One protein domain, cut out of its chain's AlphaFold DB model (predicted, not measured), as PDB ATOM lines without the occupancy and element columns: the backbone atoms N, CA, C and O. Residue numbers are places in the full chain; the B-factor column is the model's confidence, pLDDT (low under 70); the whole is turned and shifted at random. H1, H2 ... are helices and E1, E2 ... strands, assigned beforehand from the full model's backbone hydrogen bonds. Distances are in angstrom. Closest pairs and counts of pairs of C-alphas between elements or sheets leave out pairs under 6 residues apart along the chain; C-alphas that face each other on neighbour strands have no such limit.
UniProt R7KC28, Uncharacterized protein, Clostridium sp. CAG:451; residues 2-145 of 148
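What this domain is: This is residues 2 to 145 of the 148 residues of an uncharacterized protein of Clostridium sp. CAG:451 (UniProt R7KC28). A small, strongly twisted sheet of three strands lies between two groups of helices: H2 covers one face, with H3 and H1 beyond it, and H4 covers the other face at its start, with H5 crossing H4. The long hairpin of E1 and E2 sticks out at its tip, residues 25 to 30, and H6 sits far from the sheet, near H4. The printed part has 144 residues, with six named helices and three named strands in the order H1 E1 E2 H2 H3 E3 H4 H5 H6; the class is mixed, helices and strands. The sheet runs E2 E1 E3 and is mixed. The whole is compact, with a radius of gyration of the C-alphas of 15.7 A and spans of 42 by 41 by 27 A.

Where its parts are: In the sheet, E1 is residues 16 to 25, 25.8 A long, and begins at C-alpha 16 (92.165, 31.004, 73.829). E2 is residues 30 to 37, 23.1 A, and E3 is residues 73 to 78, 14.1 A. H1 is residues 2 to 12, from C-alpha 2 at (106.434, 46.163, 83.175); H2 is residues 44 to 48, and H3 is residues 56 to 65. H4 is residues 81 to 94, 20.1 A; H5 is residues 100 to 116, 24.1 A; H6 is residues 121 to 130, ending at C-alpha 130 (112.991, 26.235, 66.752).

How they stand to each other: E1 and E2 form a hairpin, antiparallel at 153 degrees, with N 20 and O 34 2.9 A apart and N 32 and O 23 2.7 A apart, within hydrogen-bond range. E1 and E3 are parallel at 50 degrees, with N 17 and O 73 at 2.8 A. H2 is on the sheet over E1, at a height over the sheet of 9.2 A. H4 is on the opposite face at a height of 11.4 A, along the strands, at 14 degrees to E1 on the local plane; the closest C-alphas of E1 and H4, those of Ser 20 and Leu 81, are 5.4 A apart. H5 only grazes the sheet with its residues 100 to 111. H4 and H5 touch, closest at the C-alphas of Tyr 88 and Phe 107, 5.8 A, with a steep tilt of 61 degrees, opposite ways. H3 touches H2, at the C-alphas of Tyr 62 and Ser 47, 5.7 A. H3 also touches H1, at the C-alphas of Ile 60 and Gln 3, 6.2 A, with a steep tilt of 37 degrees, only just past shallow, the same way. H6 and H4 are near each other, while H5 and H6 are apart. In H1, H3, H4, H5 and H6 every O i to N i+4 pair is within hydrogen-bond range; in H2 it is 0 of 1, beside 2 of 2 O i to N i+3 pairs.

The domain as a whole: The C-alphas farthest apart, those of Tyr 27 and Asp 97, are 46.9 A apart. The printed part has no cut, and no link is long. Residues 131 to 145 hold no named element. No printed residue is under 70 in pLDDT; the mean of the printed part is 91.4.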
ATOM      1  N   TYR A   2     106.568  47.562  83.665       91.25
ATOM      2  CA  TYR A   2     106.434  46.163  83.175       91.25
ATOM      3  C   TYR A   2     105.168  45.443  83.678       91.25
ATOM      4  O   TYR A   2     104.459  44.803  82.907       91.25
ATOM      5  N   GLN A   3     104.855  45.580  84.970       93.12
ATOM      6  CA  GLN A   3     103.667  44.963  85.562       93.12
ATOM      7  C   GLN A   3     102.353  45.493  84.970       93.12
ATOM      8  O   GLN A   3     101.411  44.723  84.816       93.12
ATOM      9  N   GLU A   4     102.272  46.789  84.673       93.75
ATOM     10  CA  GLU A   4     101.071  47.406  84.097       93.75
ATOM     11  C   GLU A   4     100.879  46.949  82.655       93.75
ATOM     12  O   GLU A   4      99.801  46.469  82.332       93.75
ATOM     13  N   LEU A   5     101.952  46.960  81.854       95.19
ATOM     14  CA  LEU A   5     101.939  46.459  80.477       95.19
ATOM     15  C   LEU A   5     101.458  45.006  80.407       95.19
ATOM     16  O   LEU A   5     100.609  44.671  79.589       95.19
ATOM     17  N   LYS A   6     101.944  44.140  81.306       95.00
ATOM     18  CA  LYS A   6     101.495  42.742  81.354       95.00
ATOM     19  C   LYS A   6     100.027  42.606  81.748       95.00
ATOM     20  O   LYS A   6      99.317  41.792  81.172       95.00
ATOM     21  N   LYS A   7      99.551  43.395  82.713       94.44
ATOM     22  CA  LYS A   7      98.128  43.389  83.091       94.44
ATOM     23  C   LYS A   7      97.236  43.879  81.951       94.44
ATOM     24  O   LYS A   7      96.168  43.308  81.759       94.44
ATOM     25  N   GLU A   8      97.681  44.889  81.210       95.62
ATOM     26  CA  GLU A   8      96.988  45.407  80.030       95.62
ATOM     27  C   GLU A   8      96.917  44.354  78.917       95.62
ATOM     28  O   GLU A   8      95.832  44.076  78.404       95.62
ATOM     29  N   GLU A   9      98.038  43.688  78.621       96.12
ATOM     30  CA  GLU A   9      98.114  42.557  77.686       96.12
ATOM     31  C   GLU A   9      97.142  41.437  78.078       96.12
ATOM     32  O   GLU A   9      96.428  40.907  77.231       96.12
ATOM     33  N   TYR A  10      97.055  41.098  79.367       96.00
ATOM     34  CA  TYR A  10      96.089  40.110  79.840       96.00
ATOM     35  C   TYR A  10      94.649  40.590  79.653       96.00
ATOM     36  O   TYR A  10      93.845  39.856  79.097       96.00
ATOM     37  N   SER A  11      94.325  41.822  80.054       95.44
ATOM     38  CA  SER A  11      92.958  42.353  79.956       95.44
ATOM     39  C   SER A  11      92.450  42.570  78.534       95.44
ATOM     40  O   SER A  11      91.248  42.486  78.307       95.44
ATOM     41  N   SER A  12      93.344  42.861  77.591       95.81
ATOM     42  CA  SER A  12      93.001  43.107  76.186       95.81
ATOM     43  C   SER A  12      92.990  41.829  75.343       95.81
ATOM     44  O   SER A  12      92.580  41.848  74.182       95.81
ATOM     45  N   CYS A  13      93.431  40.703  75.908       96.56
ATOM     46  CA  CYS A  13      93.510  39.445  75.193       96.56
ATOM     47  C   CYS A  13      92.136  38.768  75.099       96.56
ATOM     48  O   CYS A  13      91.550  38.357  76.100       96.56
ATOM     49  N   ASN A  14      91.668  38.535  73.872       95.88
ATOM     50  CA  ASN A  14      90.614  37.556  73.606       95.88
ATOM     51  C   ASN A  14      91.196  36.153  73.795       95.88
ATOM     52  O   ASN A  14      91.737  35.567  72.854       95.88
ATOM     53  N   HIS A  15      91.180  35.670  75.037       97.44
ATOM     54  CA  HIS A  15      91.915  34.476  75.427       97.44
ATOM     55  C   HIS A  15      91.435  33.216  74.691       97.44
ATOM     56  O   HIS A  15      90.236  32.966  74.576       97.44
ATOM     57  N   ILE A  16      92.393  32.379  74.285       97.69
ATOM     58  CA  ILE A  16      92.165  31.004  73.829       97.69
ATOM     59  C   ILE A  16      92.812  30.076  74.853       97.69
ATOM     60  O   ILE A  16      94.002  30.212  75.143       97.69
ATOM     61  N   LEU A  17      92.022  29.172  75.423       97.19
ATOM     62  CA  LEU A  17      92.378  28.401  76.606       97.19
ATOM     63  C   LEU A  17      92.678  26.939  76.261       97.19
ATOM     64  O   LEU A  17      91.883  26.268  75.597       97.19
ATOM     65  N   VAL A  18      93.807  26.445  76.764       95.81
ATOM     66  CA  VAL A  18      94.184  25.020  76.801       95.81
ATOM     67  C   VAL A  18      94.216  24.543  78.248       95.81
ATOM     68  O   VAL A  18      94.423  25.349  79.153       95.81
ATOM     69  N   TYR A  19      94.043  23.243  78.475       93.75
ATOM     70  CA  TYR A  19      94.247  22.647  79.795       93.75
ATOM     71  C   TYR A  19      95.750  22.468  80.039       93.75
ATOM     72  O   TYR A  19      96.370  21.568  79.465       93.75
ATOM     73  N   SER A  20      96.319  23.362  80.852       89.38
ATOM     74  CA  SER A  20      97.747  23.425  81.191       89.38
ATOM     75  C   SER A  20      98.121  22.572  82.403       89.38
ATOM     76  O   SER A  20      99.290  22.240  82.576       89.38
ATOM     77  N   GLU A  21      97.136  22.178  83.212       87.88
ATOM     78  CA  GLU A  21      97.299  21.297  84.373       87.88
ATOM     79  C   GLU A  21      96.015  20.483  84.573       87.88
ATOM     80  O   GLU A  21      94.907  21.013  84.409       87.88
ATOM     81  N   ILE A  22      96.146  19.199  84.911       85.62
ATOM     82  CA  ILE A  22      95.011  18.311  85.186       85.62
ATOM     83  C   ILE A  22      95.304  17.548  86.470       85.62
ATOM     84  O   ILE A  22      95.876  16.464  86.436       85.62
ATOM     85  N   ASP A  23      94.855  18.091  87.590       82.25
ATOM     86  CA  ASP A  23      95.002  17.480  88.905       82.25
ATOM     87  C   ASP A  23      93.847  16.502  89.180       82.25
ATOM     88  O   ASP A  23      92.704  16.761  88.796       82.25
ATOM     89  N   TYR A  24      94.120  15.359  89.811       82.19
ATOM     90  CA  TYR A  24      93.097  14.383  90.192       82.19
ATOM     91  C   TYR A  24      93.046  14.238  91.706       82.19
ATOM     92  O   TYR A  24      93.902  13.601  92.322       82.19
ATOM     93  N   ASP A  25      91.971  14.753  92.295       81.00
ATOM     94  CA  ASP A  25      91.716  14.583  93.713       81.00
ATOM     95  C   ASP A  25      91.158  13.178  93.966       81.00
ATOM     96  O   ASP A  25      90.011  12.858  93.638       81.00
ATOM     97  N   ARG A  26      91.999  12.326  94.561       82.38
ATOM     98  CA  ARG A  26      91.642  10.947  94.920       82.38
ATOM     99  C   ARG A  26      90.613  10.863  96.047       82.38
ATOM    100  O   ARG A  26      89.924   9.850  96.122       82.38
ATOM    101  N   TYR A  27      90.532  11.865  96.920       83.38
ATOM    102  CA  TYR A  27      89.596  11.885  98.045       83.38
ATOM    103  C   TYR A  27      88.187  12.239  97.581       83.38
ATOM    104  O   TYR A  27      87.216  11.642  98.037       83.38
ATOM    105  N   GLU A  28      88.079  13.184  96.651       86.06
ATOM    106  CA  GLU A  28      86.799  13.613  96.086       86.06
ATOM    107  C   GLU A  28      86.400  12.832  94.824       86.06
ATOM    108  O   GLU A  28      85.256  12.917  94.380       86.06
ATOM    109  N   GLY A  29      87.335  12.084  94.231       83.69
ATOM    110  CA  GLY A  29      87.114  11.317  93.007       83.69
ATOM    111  C   GLY A  29      86.866  12.193  91.777       83.69
ATOM    112  O   GLY A  29      86.123  11.786  90.882       83.69
ATOM    113  N   ARG A  30      87.443  13.403  91.722       84.00
ATOM    114  CA  ARG A  30      87.231  14.362  90.622       84.00
ATOM    115  C   ARG A  30      88.528  14.965  90.094       84.00
ATOM    116  O   ARG A  30      89.466  15.215  90.842       84.00
ATOM    117  N   SER A  31      88.553  15.233  88.788       83.56
ATOM    118  CA  SER A  31      89.658  15.938  88.135       83.56
ATOM    119  C   SER A  31      89.403  17.441  88.076       83.56
ATOM    120  O   SER A  31      88.356  17.886  87.600       83.56
ATOM    121  N   TYR A  32      90.402  18.218  88.469       83.88
ATOM    122  CA  TYR A  32      90.456  19.661  88.321       83.88
ATOM    123  C   TYR A  32      91.342  20.028  87.142       83.88
ATOM    124  O   TYR A  32      92.505  19.648  87.073       83.88
ATOM    125  N   LYS A  33      90.794  20.807  86.214       86.69
ATOM    126  CA  LYS A  33      91.538  21.308  85.060       86.69
ATOM    127  C   LYS A  33      91.868  22.772  85.296       86.69
ATOM    128  O   LYS A  33      90.965  23.565  85.579       86.69
ATOM    129  N   ARG A  34      93.143  23.140  85.189       89.50
ATOM    130  CA  ARG A  34      93.555  24.547  85.107       89.50
ATOM    131  C   ARG A  34      93.810  24.897  83.657       89.50
ATOM    132  O   ARG A  34      94.330  24.096  82.881       89.50
ATOM    133  N   CYS A  35      93.393  26.104  83.307       93.38
ATOM    134  CA  CYS A  35      93.526  26.620  81.961       93.38
ATOM    135  C   CYS A  35      94.695  27.594  81.881       93.38
ATOM    136  O   CYS A  35      94.913  28.381  82.804       93.38
ATOM    137  N   GLY A  36      95.371  27.599  80.741       95.62
ATOM    138  CA  GLY A  36      96.335  28.620  80.360       95.62
ATOM    139  C   GLY A  36      95.970  29.224  79.009       95.62
ATOM    140  O   GLY A  36      95.392  28.554  78.150       95.62
ATOM    141  N   CYS A  37      96.276  30.505  78.818       97.38
ATOM    142  CA  CYS A  37      96.019  31.205  77.566       97.38
ATOM    143  C   CYS A  37      97.190  31.047  76.591       97.38
ATOM    144  O   CYS A  37      98.278  31.565  76.840       97.38
ATOM    145  N   ILE A  38      96.952  30.432  75.430       97.00
ATOM    146  CA  ILE A  38      98.000  30.210  74.415       97.00
ATOM    147  C   ILE A  38      98.476  31.502  73.737       97.00
ATOM    148  O   ILE A  38      99.524  31.509  73.102       97.00
ATOM    149  N   LYS A  39      97.725  32.605  73.853       96.44
ATOM    150  CA  LYS A  39      98.051  33.890  73.207       96.44
ATOM    151  C   LYS A  39      99.012  34.728  74.041       96.44
ATOM    152  O   LYS A  39     100.028  35.164  73.523       96.44
ATOM    153  N   CYS A  40      98.686  34.950  75.313       95.06
ATOM    154  CA  CYS A  40      99.437  35.851  76.198       95.06
ATOM    155  C   CYS A  40     100.194  35.130  77.326       95.06
ATOM    156  O   CYS A  40     100.816  35.782  78.162       95.06
ATOM    157  N   GLY A  41     100.119  33.795  77.389       94.56
ATOM    158  CA  GLY A  41     100.817  32.987  78.393       94.56
ATOM    159  C   GLY A  41     100.257  33.115  79.813       94.56
ATOM    160  O   GLY A  41     100.909  32.689  80.761       94.56
ATOM    161  N   LEU A  42      99.074  33.716  79.991       95.62
ATOM    162  CA  LEU A  42      98.433  33.810  81.302       95.62
ATOM    163  C   LEU A  42      98.055  32.409  81.801       95.62
ATOM    164  O   LEU A  42      97.217  31.750  81.186       95.62
ATOM    165  N   ASP A  43      98.653  31.983  82.911       94.19
ATOM    166  CA  ASP A  43      98.482  30.639  83.464       94.19
ATOM    167  C   ASP A  43      97.597  30.634  84.715       94.19
ATOM    168  O   ASP A  43      97.938  31.216  85.747       94.19
ATOM    169  N   GLY A  44      96.455  29.950  84.630       91.75
ATOM    170  CA  GLY A  44      95.521  29.784  85.737       91.75
ATOM    171  C   GLY A  44      96.066  28.927  86.882       91.75
ATOM    172  O   GLY A  44      95.605  29.101  88.015       91.75
ATOM    173  N   SER A  45      97.050  28.053  86.624       89.19
ATOM    174  CA  SER A  45      97.682  27.202  87.650       89.19
ATOM    175  C   SER A  45      98.286  28.029  88.786       89.19
ATOM    176  O   SER A  45      98.206  27.663  89.953       89.19
ATOM    177  N   VAL A  46      98.795  29.223  88.473       90.88
ATOM    178  CA  VAL A  46      99.489  30.104  89.420       90.88
ATOM    179  C   VAL A  46      98.612  30.471  90.623       90.88
ATOM    180  O   VAL A  46      99.127  30.753  91.704       90.88
ATOM    181  N   SER A  47      97.285  30.431  90.472       86.94
ATOM    182  CA  SER A  47      96.340  30.752  91.547       86.94
ATOM    183  C   SER A  47      96.276  29.698  92.663       86.94
ATOM    184  O   SER A  47      95.734  29.999  93.723       86.94
ATOM    185  N   SER A  48      96.807  28.483  92.457       83.38
ATOM    186  CA  SER A  48      96.884  27.435  93.492       83.38
ATOM    187  C   SER A  48      98.121  27.552  94.391       83.38
ATOM    188  O   SER A  48      98.196  26.893  95.426       83.38
ATOM    189  N   GLN A  49      99.090  28.397  94.025       85.12
ATOM    190  CA  GLN A  49     100.376  28.517  94.708       85.12
ATOM    191  C   GLN A  49     100.407  29.701  95.680       85.12
ATOM    192  O   GLN A  49      99.728  30.714  95.498       85.12
ATOM    193  N   SER A  50     101.253  29.627  96.710       88.88
ATOM    194  CA  SER A  50     101.461  30.762  97.612       88.88
ATOM    195  C   SER A  50     102.250  31.867  96.913       88.88
ATOM    196  O   SER A  50     103.417  31.696  96.556       88.88
ATOM    197  N   ARG A  51     101.626  33.045  96.789       92.12
ATOM    198  CA  ARG A  51     102.189  34.225  96.113       92.12
ATOM    199  C   ARG A  51     103.631  34.547  96.504       92.12
ATOM    200  O   ARG A  51     104.397  35.011  95.666       92.12
ATOM    201  N   GLU A  52     103.996  34.369  97.770       92.31
ATOM    202  CA  GLU A  52     105.308  34.742  98.313       92.31
ATOM    203  C   GLU A  52     106.462  34.010  97.614       92.31
ATOM    204  O   GLU A  52     107.477  34.640  97.296       92.31
ATOM    205  N   TYR A  53     106.250  32.736  97.267       91.69
ATOM    206  CA  TYR A  53     107.240  31.862  96.631       91.69
ATOM    207  C   TYR A  53     107.273  31.967  95.104       91.69
ATOM    208  O   TYR A  53     108.160  31.406  94.466       91.69
ATOM    209  N   LEU A  54     106.349  32.723  94.505       92.38
ATOM    210  CA  LEU A  54     106.306  32.890  93.058       92.38
ATOM    211  C   LEU A  54     107.450  33.793  92.550       92.38
ATOM    212  O   LEU A  54     107.753  34.835  93.156       92.38
ATOM    213  N   PRO A  55     108.048  33.472  91.389       93.88
ATOM    214  CA  PRO A  55     108.876  34.395  90.622       93.88
ATOM    215  C   PRO A  55     108.133  35.691  90.274       93.88
ATOM    216  O   PRO A  55     106.904  35.741  90.230       93.88
ATOM    217  N   PHE A  56     108.880  36.757  89.975       93.19
ATOM    218  CA  PHE A  56     108.312  38.084  89.705       93.19
ATOM    219  C   PHE A  56     107.239  38.087  88.601       93.19
ATOM    220  O   PHE A  56     106.175  38.673  88.788       93.19
ATOM    221  N   SER A  57     107.477  37.403  87.478       90.94
ATOM    222  CA  SER A  57     106.511  37.305  86.372       90.94
ATOM    223  C   SER A  57     105.210  36.609  86.788       90.94
ATOM    224  O   SER A  57     104.123  37.095  86.474       90.94
ATOM    225  N   GLN A  58     105.303  35.525  87.560       94.12
ATOM    226  CA  GLN A  58     104.143  34.789  88.061       94.12
ATOM    227  C   GLN A  58     103.398  35.559  89.159       94.12
ATOM    228  O   GLN A  58     102.174  35.511  89.202       94.12
ATOM    229  N   LYS A  59     104.080  36.367  89.984       95.38
ATOM    230  CA  LYS A  59     103.412  37.286  90.932       95.38
ATOM    231  C   LYS A  59     102.470  38.259  90.219       95.38
ATOM    232  O   LYS A  59     101.399  38.563  90.737       95.38
ATOM    233  N   ILE A  60     102.835  38.720  89.022       95.31
ATOM    234  CA  ILE A  60     101.981  39.601  88.215       95.31
ATOM    235  C   ILE A  60     100.729  38.857  87.735       95.31
ATOM    236  O   ILE A  60      99.633  39.410  87.842       95.31
ATOM    237  N   MET A  61     100.881  37.618  87.250       95.50
ATOM    238  CA  MET A  61      99.757  36.753  86.863       95.50
ATOM    239  C   MET A  61      98.845  36.467  88.058       95.50
ATOM    240  O   MET A  61      97.641  36.680  87.963       95.50
ATOM    241  N   TYR A  62      99.420  36.086  89.202       95.19
ATOM    242  CA  TYR A  62      98.700  35.857  90.454       95.19
ATOM    243  C   TYR A  62      97.856  37.075  90.848       95.19
ATOM    244  O   TYR A  62      96.657  36.967  91.094       95.19
ATOM    245  N   ASP A  63      98.470  38.262  90.878       94.38
ATOM    246  CA  ASP A  63      97.787  39.500  91.260       94.38
ATOM    247  C   ASP A  63      96.664  39.875  90.283       94.38
ATOM    248  O   ASP A  63      95.656  40.455  90.696       94.38
ATOM    249  N   TYR A  64      96.837  39.562  88.997       95.31
ATOM    250  CA  TYR A  64      95.808  39.745  87.979       95.31
ATOM    251  C   TYR A  64      94.645  38.762  88.179       95.31
ATOM    252  O   TYR A  64      93.495  39.197  88.258       95.31
ATOM    253  N   LEU A  65      94.939  37.469  88.338       94.31
ATOM    254  CA  LEU A  65      93.952  36.394  88.481       94.31
ATOM    255  C   LEU A  65      93.173  36.462  89.800       94.31
ATOM    256  O   LEU A  65      92.001  36.107  89.857       94.31
ATOM    257  N   ARG A  66      93.774  37.013  90.862       92.50
ATOM    258  CA  ARG A  66      93.066  37.274  92.125       92.50
ATOM    259  C   ARG A  66      91.885  38.235  91.950       92.50
ATOM    260  O   ARG A  66      90.939  38.187  92.731       92.50
ATOM    261  N   LYS A  67      91.961  39.138  90.968       91.31
ATOM    262  CA  LYS A  67      90.924  40.139  90.678       91.31
ATOM    263  C   LYS A  67      90.069  39.781  89.463       91.31
ATOM    264  O   LYS A  67      88.997  40.353  89.307       91.31
ATOM    265  N   ASN A  68      90.541  38.871  88.612       91.19
ATOM    266  CA  ASN A  68      89.933  38.552  87.326       91.19
ATOM    267  C   ASN A  68      89.897  37.040  87.121       91.19
ATOM    268  O   ASN A  68      90.917  36.365  87.218       91.19
ATOM    269  N   HIS A  69      88.738  36.501  86.761       85.56
ATOM    270  CA  HIS A  69      88.662  35.103  86.352       85.56
ATOM    271  C   HIS A  69      89.216  34.937  84.938       85.56
ATOM    272  O   HIS A  69      88.812  35.663  84.031       85.56
ATOM    273  N   LEU A  70      90.088  33.946  84.738       90.62
ATOM    274  CA  LEU A  70      90.527  33.555  83.403       90.62
ATOM    275  C   LEU A  70      89.330  32.994  82.626       90.62
ATOM    276  O   LEU A  70      88.776  31.959  82.995       90.62
ATOM    277  N   ARG A  71      88.916  33.697  81.572       91.19
ATOM    278  CA  ARG A  71      87.800  33.326  80.694       91.19
ATOM    279  C   ARG A  71      88.206  33.541  79.245       91.19
ATOM    280  O   ARG A  71      88.987  34.439  78.959       91.19
ATOM    281  N   GLY A  72      87.678  32.731  78.340       94.25
ATOM    282  CA  GLY A  72      88.026  32.790  76.926       94.25
ATOM    283  C   GLY A  72      87.421  31.632  76.148       94.25
ATOM    284  O   GLY A  72      86.604  30.880  76.679       94.25
ATOM    285  N   LYS A  73      87.845  31.478  74.895       96.25
ATOM    286  CA  LYS A  73      87.465  30.346  74.054       96.25
ATOM    287  C   LYS A  73      88.210  29.091  74.505       96.25
ATOM    288  O   LYS A  73      89.429  29.018  74.377       96.25
ATOM    289  N   GLU A  74      87.492  28.105  75.030       94.62
ATOM    290  CA  GLU A  74      88.076  26.824  75.433       94.62
ATOM    291  C   GLU A  74      88.287  25.894  74.235       94.62
ATOM    292  O   GLU A  74      87.374  25.659  73.444       94.62
ATOM    293  N   THR A  75      89.494  25.342  74.120       93.12
ATOM    294  CA  THR A  75      89.853  24.368  73.070       93.12
ATOM    295  C   THR A  75      89.617  22.918  73.492       93.12
ATOM    296  O   THR A  75      89.567  22.029  72.653       93.12
ATOM    297  N   ASN A  76      89.490  22.657  74.799       90.56
ATOM    298  CA  ASN A  76      89.490  21.319  75.404       90.56
ATOM    299  C   ASN A  76      90.776  20.493  75.180       90.56
ATOM    300  O   ASN A  76      90.806  19.295  75.473       90.56
ATOM    301  N   ILE A  77      91.856  21.112  74.694       92.56
ATOM    302  CA  ILE A  77      93.132  20.444  74.423       92.56
ATOM    303  C   ILE A  77      93.995  20.473  75.683       92.56
ATOM    304  O   ILE A  77      94.291  21.541  76.211       92.56
ATOM    305  N   ALA A  78      94.449  19.304  76.136       92.56
ATOM    306  CA  ALA A  78      95.485  19.201  77.162       92.56
ATOM    307  C   ALA A  78      96.859  19.395  76.521       92.56
ATOM    308  O   ALA A  78      97.202  18.642  75.606       92.56
ATOM    309  N   CYS A  79      97.632  20.389  76.958       92.31
ATOM    310  CA  CYS A  79      98.981  20.670  76.468       92.31
ATOM    311  C   CYS A  79      99.748  21.532  77.474       92.31
ATOM    312  O   CYS A  79      99.169  22.433  78.072       92.31
ATOM    313  N   ASP A  80     101.056  21.299  77.597       92.94
ATOM    314  CA  ASP A  80     101.956  22.224  78.286       92.94
ATOM    315  C   ASP A  80     101.810  23.642  77.710       92.94
ATOM    316  O   ASP A  80     101.733  23.817  76.486       92.94
ATOM    317  N   LEU A  81     101.717  24.642  78.591       94.25
ATOM    318  CA  LEU A  81     101.386  26.010  78.199       94.25
ATOM    319  C   LEU A  81     102.499  26.666  77.377       94.25
ATOM    320  O   LEU A  81     102.189  27.358  76.408       94.25
ATOM    321  N   ASP A  82     103.767  26.418  77.709       93.44
ATOM    322  CA  ASP A  82     104.898  26.969  76.959       93.44
ATOM    323  C   ASP A  82     104.922  26.378  75.547       93.44
ATOM    324  O   ASP A  82     105.070  27.109  74.565       93.44
ATOM    325  N   LEU A  83     104.698  25.063  75.419       95.25
ATOM    326  CA  LEU A  83     104.565  24.419  74.111       95.25
ATOM    327  C   LEU A  83     103.384  24.984  73.319       95.25
ATOM    328  O   LEU A  83     103.530  25.284  72.131       95.25
ATOM    329  N   ALA A  84     102.225  25.134  73.961       96.19
ATOM    330  CA  ALA A  84     101.028  25.634  73.302       96.19
ATOM    331  C   ALA A  84     101.216  27.072  72.804       96.19
ATOM    332  O   ALA A  84     100.935  27.373  71.641       96.19
ATOM    333  N   HIS A  85     101.775  27.932  73.656       96.44
ATOM    334  CA  HIS A  85     102.099  29.311  73.323       96.44
ATOM    335  C   HIS A  85     103.140  29.408  72.200       96.44
ATOM    336  O   HIS A  85     102.981  30.211  71.279       96.44
ATOM    337  N   ALA A  86     104.172  28.561  72.218       96.12
ATOM    338  CA  ALA A  86     105.208  28.549  71.190       96.12
ATOM    339  C   ALA A  86     104.679  28.120  69.813       96.12
ATOM    340  O   ALA A  86     105.005  28.748  68.802       96.12
ATOM    341  N   ILE A  87     103.846  27.073  69.758       96.75
ATOM    342  CA  ILE A  87     103.211  26.639  68.505       96.75
ATOM    343  C   ILE A  87     102.298  27.747  67.978       96.75
ATOM    344  O   ILE A  87     102.413  28.121  66.811       96.75
ATOM    345  N   TYR A  88     101.431  28.302  68.829       97.00
ATOM    346  CA  TYR A  88     100.508  29.365  68.436       97.00
ATOM    347  C   TYR A  88     101.249  30.607  67.918       97.00
ATOM    348  O   TYR A  88     100.915  31.141  66.861       97.00
ATOM    349  N   SER A  89     102.312  31.025  68.610       95.50
ATOM    350  CA  SER A  89     103.143  32.159  68.193       95.50
ATOM    351  C   SER A  89     103.768  31.930  66.818       95.50
ATOM    352  O   SER A  89     103.750  32.831  65.985       95.50
ATOM    353  N   LYS A  90     104.245  30.711  66.527       95.94
ATOM    354  CA  LYS A  90     104.775  30.368  65.197       95.94
ATOM    355  C   LYS A  90     103.705  30.356  64.112       95.94
ATOM    356  O   LYS A  90     103.979  30.794  62.999       95.94
ATOM    357  N   VAL A  91     102.493  29.902  64.425       96.31
ATOM    358  CA  VAL A  91     101.357  29.990  63.498       96.31
ATOM    359  C   VAL A  91     101.061  31.453  63.161       96.31
ATOM    360  O   VAL A  91     100.977  31.786  61.983       96.31
ATOM    361  N   LYS A  92     100.972  32.343  64.159       95.19
ATOM    362  CA  LYS A  92     100.712  33.778  63.942       95.19
ATOM    363  C   LYS A  92     101.877  34.528  63.289       95.19
ATOM    364  O   LYS A  92     101.633  35.502  62.592       95.19
ATOM    365  N   GLU A  93     103.118  34.081  63.468       95.19
ATOM    366  CA  GLU A  93     104.287  34.632  62.765       95.19
ATOM    367  C   GLU A  93     104.225  34.352  61.256       95.19
ATOM    368  O   GLU A  93     104.516  35.231  60.452       95.19
ATOM    369  N   VAL A  94     103.819  33.138  60.867       96.12
ATOM    370  CA  VAL A  94     103.690  32.745  59.452       96.12
ATOM    371  C   VAL A  94     102.384  33.267  58.840       96.12
ATOM    372  O   VAL A  94     102.336  33.602  57.658       96.12
ATOM    373  N   HIS A  95     101.327  33.348  59.647       95.62
ATOM    374  CA  HIS A  95      99.981  33.732  59.238       95.62
ATOM    375  C   HIS A  95      99.425  34.825  60.179       95.62
ATOM    376  O   HIS A  95      98.610  34.541  61.063       95.62
ATOM    377  N   PRO A  96      99.854  36.091  60.031       95.00
ATOM    378  CA  PRO A  96      99.479  37.165  60.956       95.00
ATOM    379  C   PRO A  96      97.994  37.540  60.894       95.00
ATOM    380  O   PRO A  96      97.424  37.903  61.923       95.00
ATOM    381  N   ASP A  97      97.344  37.357  59.744       95.81
ATOM    382  CA  ASP A  97      95.985  37.864  59.498       95.81
ATOM    383  C   ASP A  97      94.876  36.815  59.646       95.81
ATOM    384  O   ASP A  97      93.700  37.134  59.493       95.81
ATOM    385  N   ILE A  98      95.218  35.557  59.956       96.44
ATOM    386  CA  ILE A  98      94.194  34.529  60.188       96.44
ATOM    387  C   ILE A  98      93.440  34.796  61.491       96.44
ATOM    388  O   ILE A  98      94.017  35.273  62.479       96.44
ATOM    389  N   ASP A  99      92.163  34.446  61.492       96.06
ATOM    390  CA  ASP A  99      91.309  34.498  62.670       96.06
ATOM    391  C   ASP A  99      91.702  33.436  63.715       96.06
ATOM    392  O   ASP A  99      92.482  32.513  63.453       96.06
ATOM    393  N   ASP A 100      91.158  33.589  64.923       94.44
ATOM    394  CA  ASP A 100      91.456  32.718  66.061       94.44
ATOM    395  C   ASP A 100      91.048  31.249  65.792       94.44
ATOM    396  O   ASP A 100      91.731  30.341  66.261       94.44
ATOM    397  N   ASP A 101      89.999  30.982  65.005       95.94
ATOM    398  CA  ASP A 101      89.497  29.623  64.750       95.94
ATOM    399  C   ASP A 101      90.410  28.889  63.771       95.94
ATOM    400  O   ASP A 101      90.822  27.751  64.019       95.94
ATOM    401  N   THR A 102      90.813  29.577  62.705       97.12
ATOM    402  CA  THR A 102      91.825  29.080  61.771       97.12
ATOM    403  C   THR A 102      93.164  28.851  62.483       97.12
ATOM    404  O   THR A 102      93.828  27.832  62.261       97.12
ATOM    405  N   ALA A 103      93.561  29.752  63.390       96.88
ATOM    406  CA  ALA A 103      94.783  29.595  64.177       96.88
ATOM    407  C   ALA A 103      94.730  28.372  65.110       96.88
ATOM    408  O   ALA A 103      95.726  27.651  65.218       96.88
ATOM    409  N   ILE A 104      93.578  28.101  65.737       97.06
ATOM    410  CA  ILE A 104      93.352  26.890  66.545       97.06
ATOM    411  C   ILE A 104      93.501  25.630  65.683       97.06
ATOM    412  O   ILE A 104      94.205  24.705  66.088       97.06
ATOM    413  N   GLY A 105      92.937  25.611  64.471       97.44
ATOM    414  CA  GLY A 105      93.082  24.480  63.549       97.44
ATOM    415  C   GLY A 105      94.545  24.175  63.197       97.44
ATOM    416  O   GLY A 105      94.988  23.026  63.270       97.44
ATOM    417  N   TYR A 106      95.346  25.200  62.885       97.75
ATOM    418  CA  TYR A 106      96.783  25.014  62.646       97.75
ATOM    419  C   TYR A 106      97.542  24.567  63.898       97.75
ATOM    420  O   TYR A 106      98.431  23.712  63.807       97.75
ATOM    421  N   PHE A 107      97.194  25.122  65.061       97.25
ATOM    422  CA  PHE A 107      97.756  24.717  66.345       97.25
ATOM    423  C   PHE A 107      97.523  23.223  66.616       97.25
ATOM    424  O   PHE A 107      98.477  22.503  66.920       97.25
ATOM    425  N   GLU A 108      96.295  22.736  66.434       96.44
ATOM    426  CA  GLU A 108      95.930  21.327  66.610       96.44
ATOM    427  C   GLU A 108      96.732  20.400  65.694       96.44
ATOM    428  O   GLU A 108      97.300  19.403  66.149       96.44
ATOM    429  N   ILE A 109      96.834  20.744  64.407       96.12
ATOM    430  CA  ILE A 109      97.608  19.972  63.427       96.12
ATOM    431  C   ILE A 109      99.084  19.914  63.836       96.12
ATOM    432  O   ILE A 109      99.694  18.840  63.848       96.12
ATOM    433  N   ALA A 110      99.673  21.055  64.200       95.50
ATOM    434  CA  ALA A 110     101.071  21.129  64.603       95.50
ATOM    435  C   ALA A 110     101.347  20.323  65.883       95.50
ATOM    436  O   ALA A 110     102.323  19.568  65.935       95.50
ATOM    437  N   LEU A 111     100.472  20.425  66.888       95.44
ATOM    438  CA  LEU A 111     100.582  19.667  68.132       95.44
ATOM    439  C   LEU A 111     100.464  18.156  67.887       95.44
ATOM    440  O   LEU A 111     101.288  17.383  68.386       95.44
ATOM    441  N   ASN A 112      99.502  17.728  67.069       94.44
ATOM    442  CA  ASN A 112      99.337  16.323  66.694       94.44
ATOM    443  C   ASN A 112     100.564  15.784  65.953       94.44
ATOM    444  O   ASN A 112     101.052  14.696  66.266       94.44
ATOM    445  N   ASN A 113     101.133  16.562  65.030       92.44
ATOM    446  CA  ASN A 113     102.372  16.194  64.348       92.44
ATOM    447  C   ASN A 113     103.542  16.051  65.329       92.44
ATOM    448  O   ASN A 113     104.338  15.117  65.215       92.44
ATOM    449  N   ILE A 114     103.653  16.946  66.313       91.88
ATOM    450  CA  ILE A 114     104.697  16.887  67.342       91.88
ATOM    451  C   ILE A 114     104.586  15.605  68.172       91.88
ATOM    452  O   ILE A 114     105.614  14.953  68.371       91.88
ATOM    453  N   ARG A 115     103.367  15.239  68.591       90.69
ATOM    454  CA  ARG A 115     103.069  14.057  69.421       90.69
ATOM    455  C   ARG A 115     103.264  12.740  68.680       90.69
ATOM    456  O   ARG A 115     103.874  11.815  69.207       90.69
ATOM    457  N   ASN A 116     102.784  12.667  67.443       89.31
ATOM    458  CA  ASN A 116     102.761  11.416  66.686       89.31
ATOM    459  C   ASN A 116     104.078  11.136  65.946       89.31
ATOM    460  O   ASN A 116     104.372   9.989  65.610       89.31
ATOM    461  N   THR A 117     104.911  12.155  65.715       88.00
ATOM    462  CA  THR A 117     106.203  11.963  65.044       88.00
ATOM    463  C   THR A 117     107.280  11.556  66.045       88.00
ATOM    464  O   THR A 117     107.864  12.406  66.725       88.00
ATOM    465  N   LYS A 118     107.618  10.261  66.073       83.06
ATOM    466  CA  LYS A 118     108.790   9.755  66.804       83.06
ATOM    467  C   LYS A 118     110.070  10.339  66.204       83.06
ATOM    468  O   LYS A 118     110.346  10.181  65.017       83.06
ATOM    469  N   VAL A 119     110.863  11.010  67.032       86.38
ATOM    470  CA  VAL A 119     112.146  11.603  66.640       86.38
ATOM    471  C   VAL A 119     113.207  11.319  67.700       86.38
ATOM    472  O   VAL A 119     112.874  11.108  68.865       86.38
ATOM    473  N   SER A 120     114.481  11.323  67.298       87.44
ATOM    474  CA  SER A 120     115.614  11.205  68.223       87.44
ATOM    475  C   SER A 120     115.683  12.381  69.206       87.44
ATOM    476  O   SER A 120     115.142  13.456  68.938       87.44
ATOM    477  N   GLU A 121     116.397  12.210  70.321       86.12
ATOM    478  CA  GLU A 121     116.601  13.271  71.322       86.12
ATOM    479  C   GLU A 121     117.287  14.520  70.738       86.12
ATOM    480  O   GLU A 121     116.886  15.648  71.033       86.12
ATOM    481  N   ASP A 122     118.231  14.350  69.807       87.31
ATOM    482  CA  ASP A 122     118.847  15.474  69.086       87.31
ATOM    483  C   ASP A 122     117.811  16.270  68.284       87.31
ATOM    484  O   ASP A 122     117.801  17.506  68.274       87.31
ATOM    485  N   ARG A 123     116.876  15.567  67.631       86.38
ATOM    486  CA  ARG A 123     115.775  16.205  66.906       86.38
ATOM    487  C   ARG A 123     114.775  16.869  67.851       86.38
ATOM    488  O   ARG A 123     114.255  17.921  67.478       86.38
ATOM    489  N   LYS A 124     114.529  16.328  69.052       86.94
ATOM    490  CA  LYS A 124     113.713  17.003  70.086       86.94
ATOM    491  C   LYS A 124     114.377  18.293  70.556       86.94
ATOM    492  O   LYS A 124     113.725  19.331  70.589       86.94
ATOM    493  N   THR A 125     115.683  18.258  70.802       88.19
ATOM    494  CA  THR A 125     116.468  19.438  71.196       88.19
ATOM    495  C   THR A 125     116.415  20.522  70.117       88.19
ATOM    496  O   THR A 125     116.155  21.689  70.404       88.19
ATOM    497  N   ASN A 126     116.591  20.145  68.847       87.69
ATOM    498  CA  ASN A 126     116.470  21.081  67.727       87.69
ATOM    499  C   ASN A 126     115.036  21.601  67.547       87.69
ATOM    500  O   ASN A 126     114.842  22.767  67.209       87.69
ATOM    501  N   ARG A 127     114.018  20.768  67.797       89.25
ATOM    502  CA  ARG A 127     112.612  21.193  67.794       89.25
ATOM    503  C   ARG A 127     112.342  22.231  68.886       89.25
ATOM    504  O   ARG A 127     111.767  23.260  68.556       89.25
ATOM    505  N   ALA A 128     112.798  21.998  70.117       89.88
ATOM    506  CA  ALA A 128     112.673  22.954  71.217       89.88
ATOM    507  C   ALA A 128     113.310  24.301  70.857       89.88
ATOM    508  O   ALA A 128     112.646  25.327  70.944       89.88
ATOM    509  N   LYS A 129     114.538  24.288  70.315       89.94
ATOM    510  CA  LYS A 129     115.218  25.504  69.834       89.94
ATOM    511  C   LYS A 129     114.404  26.271  68.787       89.94
ATOM    512  O   LYS A 129     114.297  27.485  68.884       89.94
ATOM    513  N   ARG A 130     113.817  25.585  67.795       88.56
ATOM    514  CA  ARG A 130     112.991  26.235  66.752       88.56
ATOM    515  C   ARG A 130     111.704  26.851  67.295       88.56
ATOM    516  O   ARG A 130     111.200  27.804  66.712       88.56
ATOM    517  N   LEU A 131     111.180  26.283  68.375       91.69
ATOM    518  CA  LEU A 131     110.021  26.796  69.100       91.69
ATOM    519  C   LEU A 131     110.416  27.805  70.189       91.69
ATOM    520  O   LEU A 131     109.559  28.227  70.951       91.69
ATOM    521  N   SER A 132     111.697  28.180  70.285       92.25
ATOM    522  CA  SER A 132     112.221  29.041  71.352       92.25
ATOM    523  C   SER A 132     111.934  28.519  72.769       92.25
ATOM    524  O   SER A 132     111.919  29.284  73.728       92.25
ATOM    525  N   LEU A 133     111.734  27.208  72.910       90.75
ATOM    526  CA  LEU A 133     111.570  26.529  74.191       90.75
ATOM    527  C   LEU A 133     112.937  26.255  74.824       90.75
ATOM    528  O   LEU A 133     113.968  26.188  74.145       90.75
ATOM    529  N   GLY A 134     112.941  26.019  76.138       85.62
ATOM    530  CA  GLY A 134     114.140  25.593  76.851       85.62
ATOM    531  C   GLY A 134     114.770  24.351  76.209       85.62
ATOM    532  O   GLY A 134     114.080  23.406  75.834       85.62
ATOM    533  N   SER A 135     116.101  24.310  76.113       78.06
ATOM    534  CA  SER A 135     116.826  23.200  75.468       78.06
ATOM    535  C   SER A 135     116.576  21.831  76.113       78.06
ATOM    536  O   SER A 135     116.796  20.806  75.474       78.06
ATOM    537  N   LYS A 136     116.100  21.817  77.363       81.50
ATOM    538  CA  LYS A 136     115.738  20.625  78.139       81.50
ATOM    539  C   LYS A 136     114.222  20.410  78.240       81.50
ATOM    540  O   LYS A 136     113.786  19.710  79.149       81.50
ATOM    541  N   PHE A 137     113.424  21.023  77.366       87.12
ATOM    542  CA  PHE A 137     111.972  20.863  77.360       87.12
ATOM    543  C   PHE A 137     111.569  19.403  77.094       87.12
ATOM    544  O   PHE A 137     112.070  18.765  76.160       87.12
ATOM    545  N   LYS A 138     110.669  18.868  77.926       86.00
ATOM    546  CA  LYS A 138     110.262  17.452  77.905       86.00
ATOM    547  C   LYS A 138     108.756  17.232  77.780       86.00
ATOM    548  O   LYS A 138     108.375  16.110  77.465       86.00
ATOM    549  N   ASN A 139     107.938  18.269  77.959       88.81
ATOM    550  CA  ASN A 139     106.487  18.140  78.079       88.81
ATOM    551  C   ASN A 139     105.806  18.159  76.699       88.81
ATOM    552  O   ASN A 139     105.126  19.108  76.316       88.81
ATOM    553  N   TRP A 140     106.061  17.129  75.894       88.62
ATOM    554  CA  TRP A 140     105.617  17.060  74.497       88.62
ATOM    555  C   TRP A 140     104.220  16.443  74.335       88.62
ATOM    556  O   TRP A 140     103.541  16.676  73.329       88.62
ATOM    557  N   ASN A 141     103.788  15.637  75.302       84.94
ATOM    558  CA  ASN A 141     102.574  14.832  75.243       84.94
ATOM    559  C   ASN A 141     101.491  15.362  76.181       84.94
ATOM    560  O   ASN A 141     101.750  16.128  77.102       84.94
ATOM    561  N   ALA A 142     100.253  14.918  75.957       77.50
ATOM    562  CA  ALA A 142      99.135  15.258  76.837       77.50
ATOM    563  C   ALA A 142      99.320  14.706  78.261       77.50
ATOM    564  O   ALA A 142      98.880  15.338  79.207       77.50
ATOM    565  N   SER A 143      99.999  13.564  78.411       72.69
ATOM    566  CA  SER A 143     100.333  12.963  79.710       72.69
ATOM    567  C   SER A 143     101.372  13.747  80.509       72.69
ATOM    568  O   SER A 143     101.550  13.484  81.691       72.69
ATOM    569  N   ASP A 144     102.094  14.659  79.855       71.88
ATOM    570  CA  ASP A 144     103.117  15.480  80.504       71.88
ATOM    571  C   ASP A 144     102.503  16.745  81.128       71.88
ATOM    572  O   ASP A 144     103.183  17.490  81.828       71.88
ATOM    573  N   VAL A 145     101.210  16.986  80.876       76.75
ATOM    574  CA  VAL A 145     100.412  17.987  81.582       76.75
ATOM    575  C   VAL A 145     100.291  17.516  83.023       76.75
ATOM    576  O   VAL A 145      99.694  16.471  83.272       76.75
TER     577      VAL A 145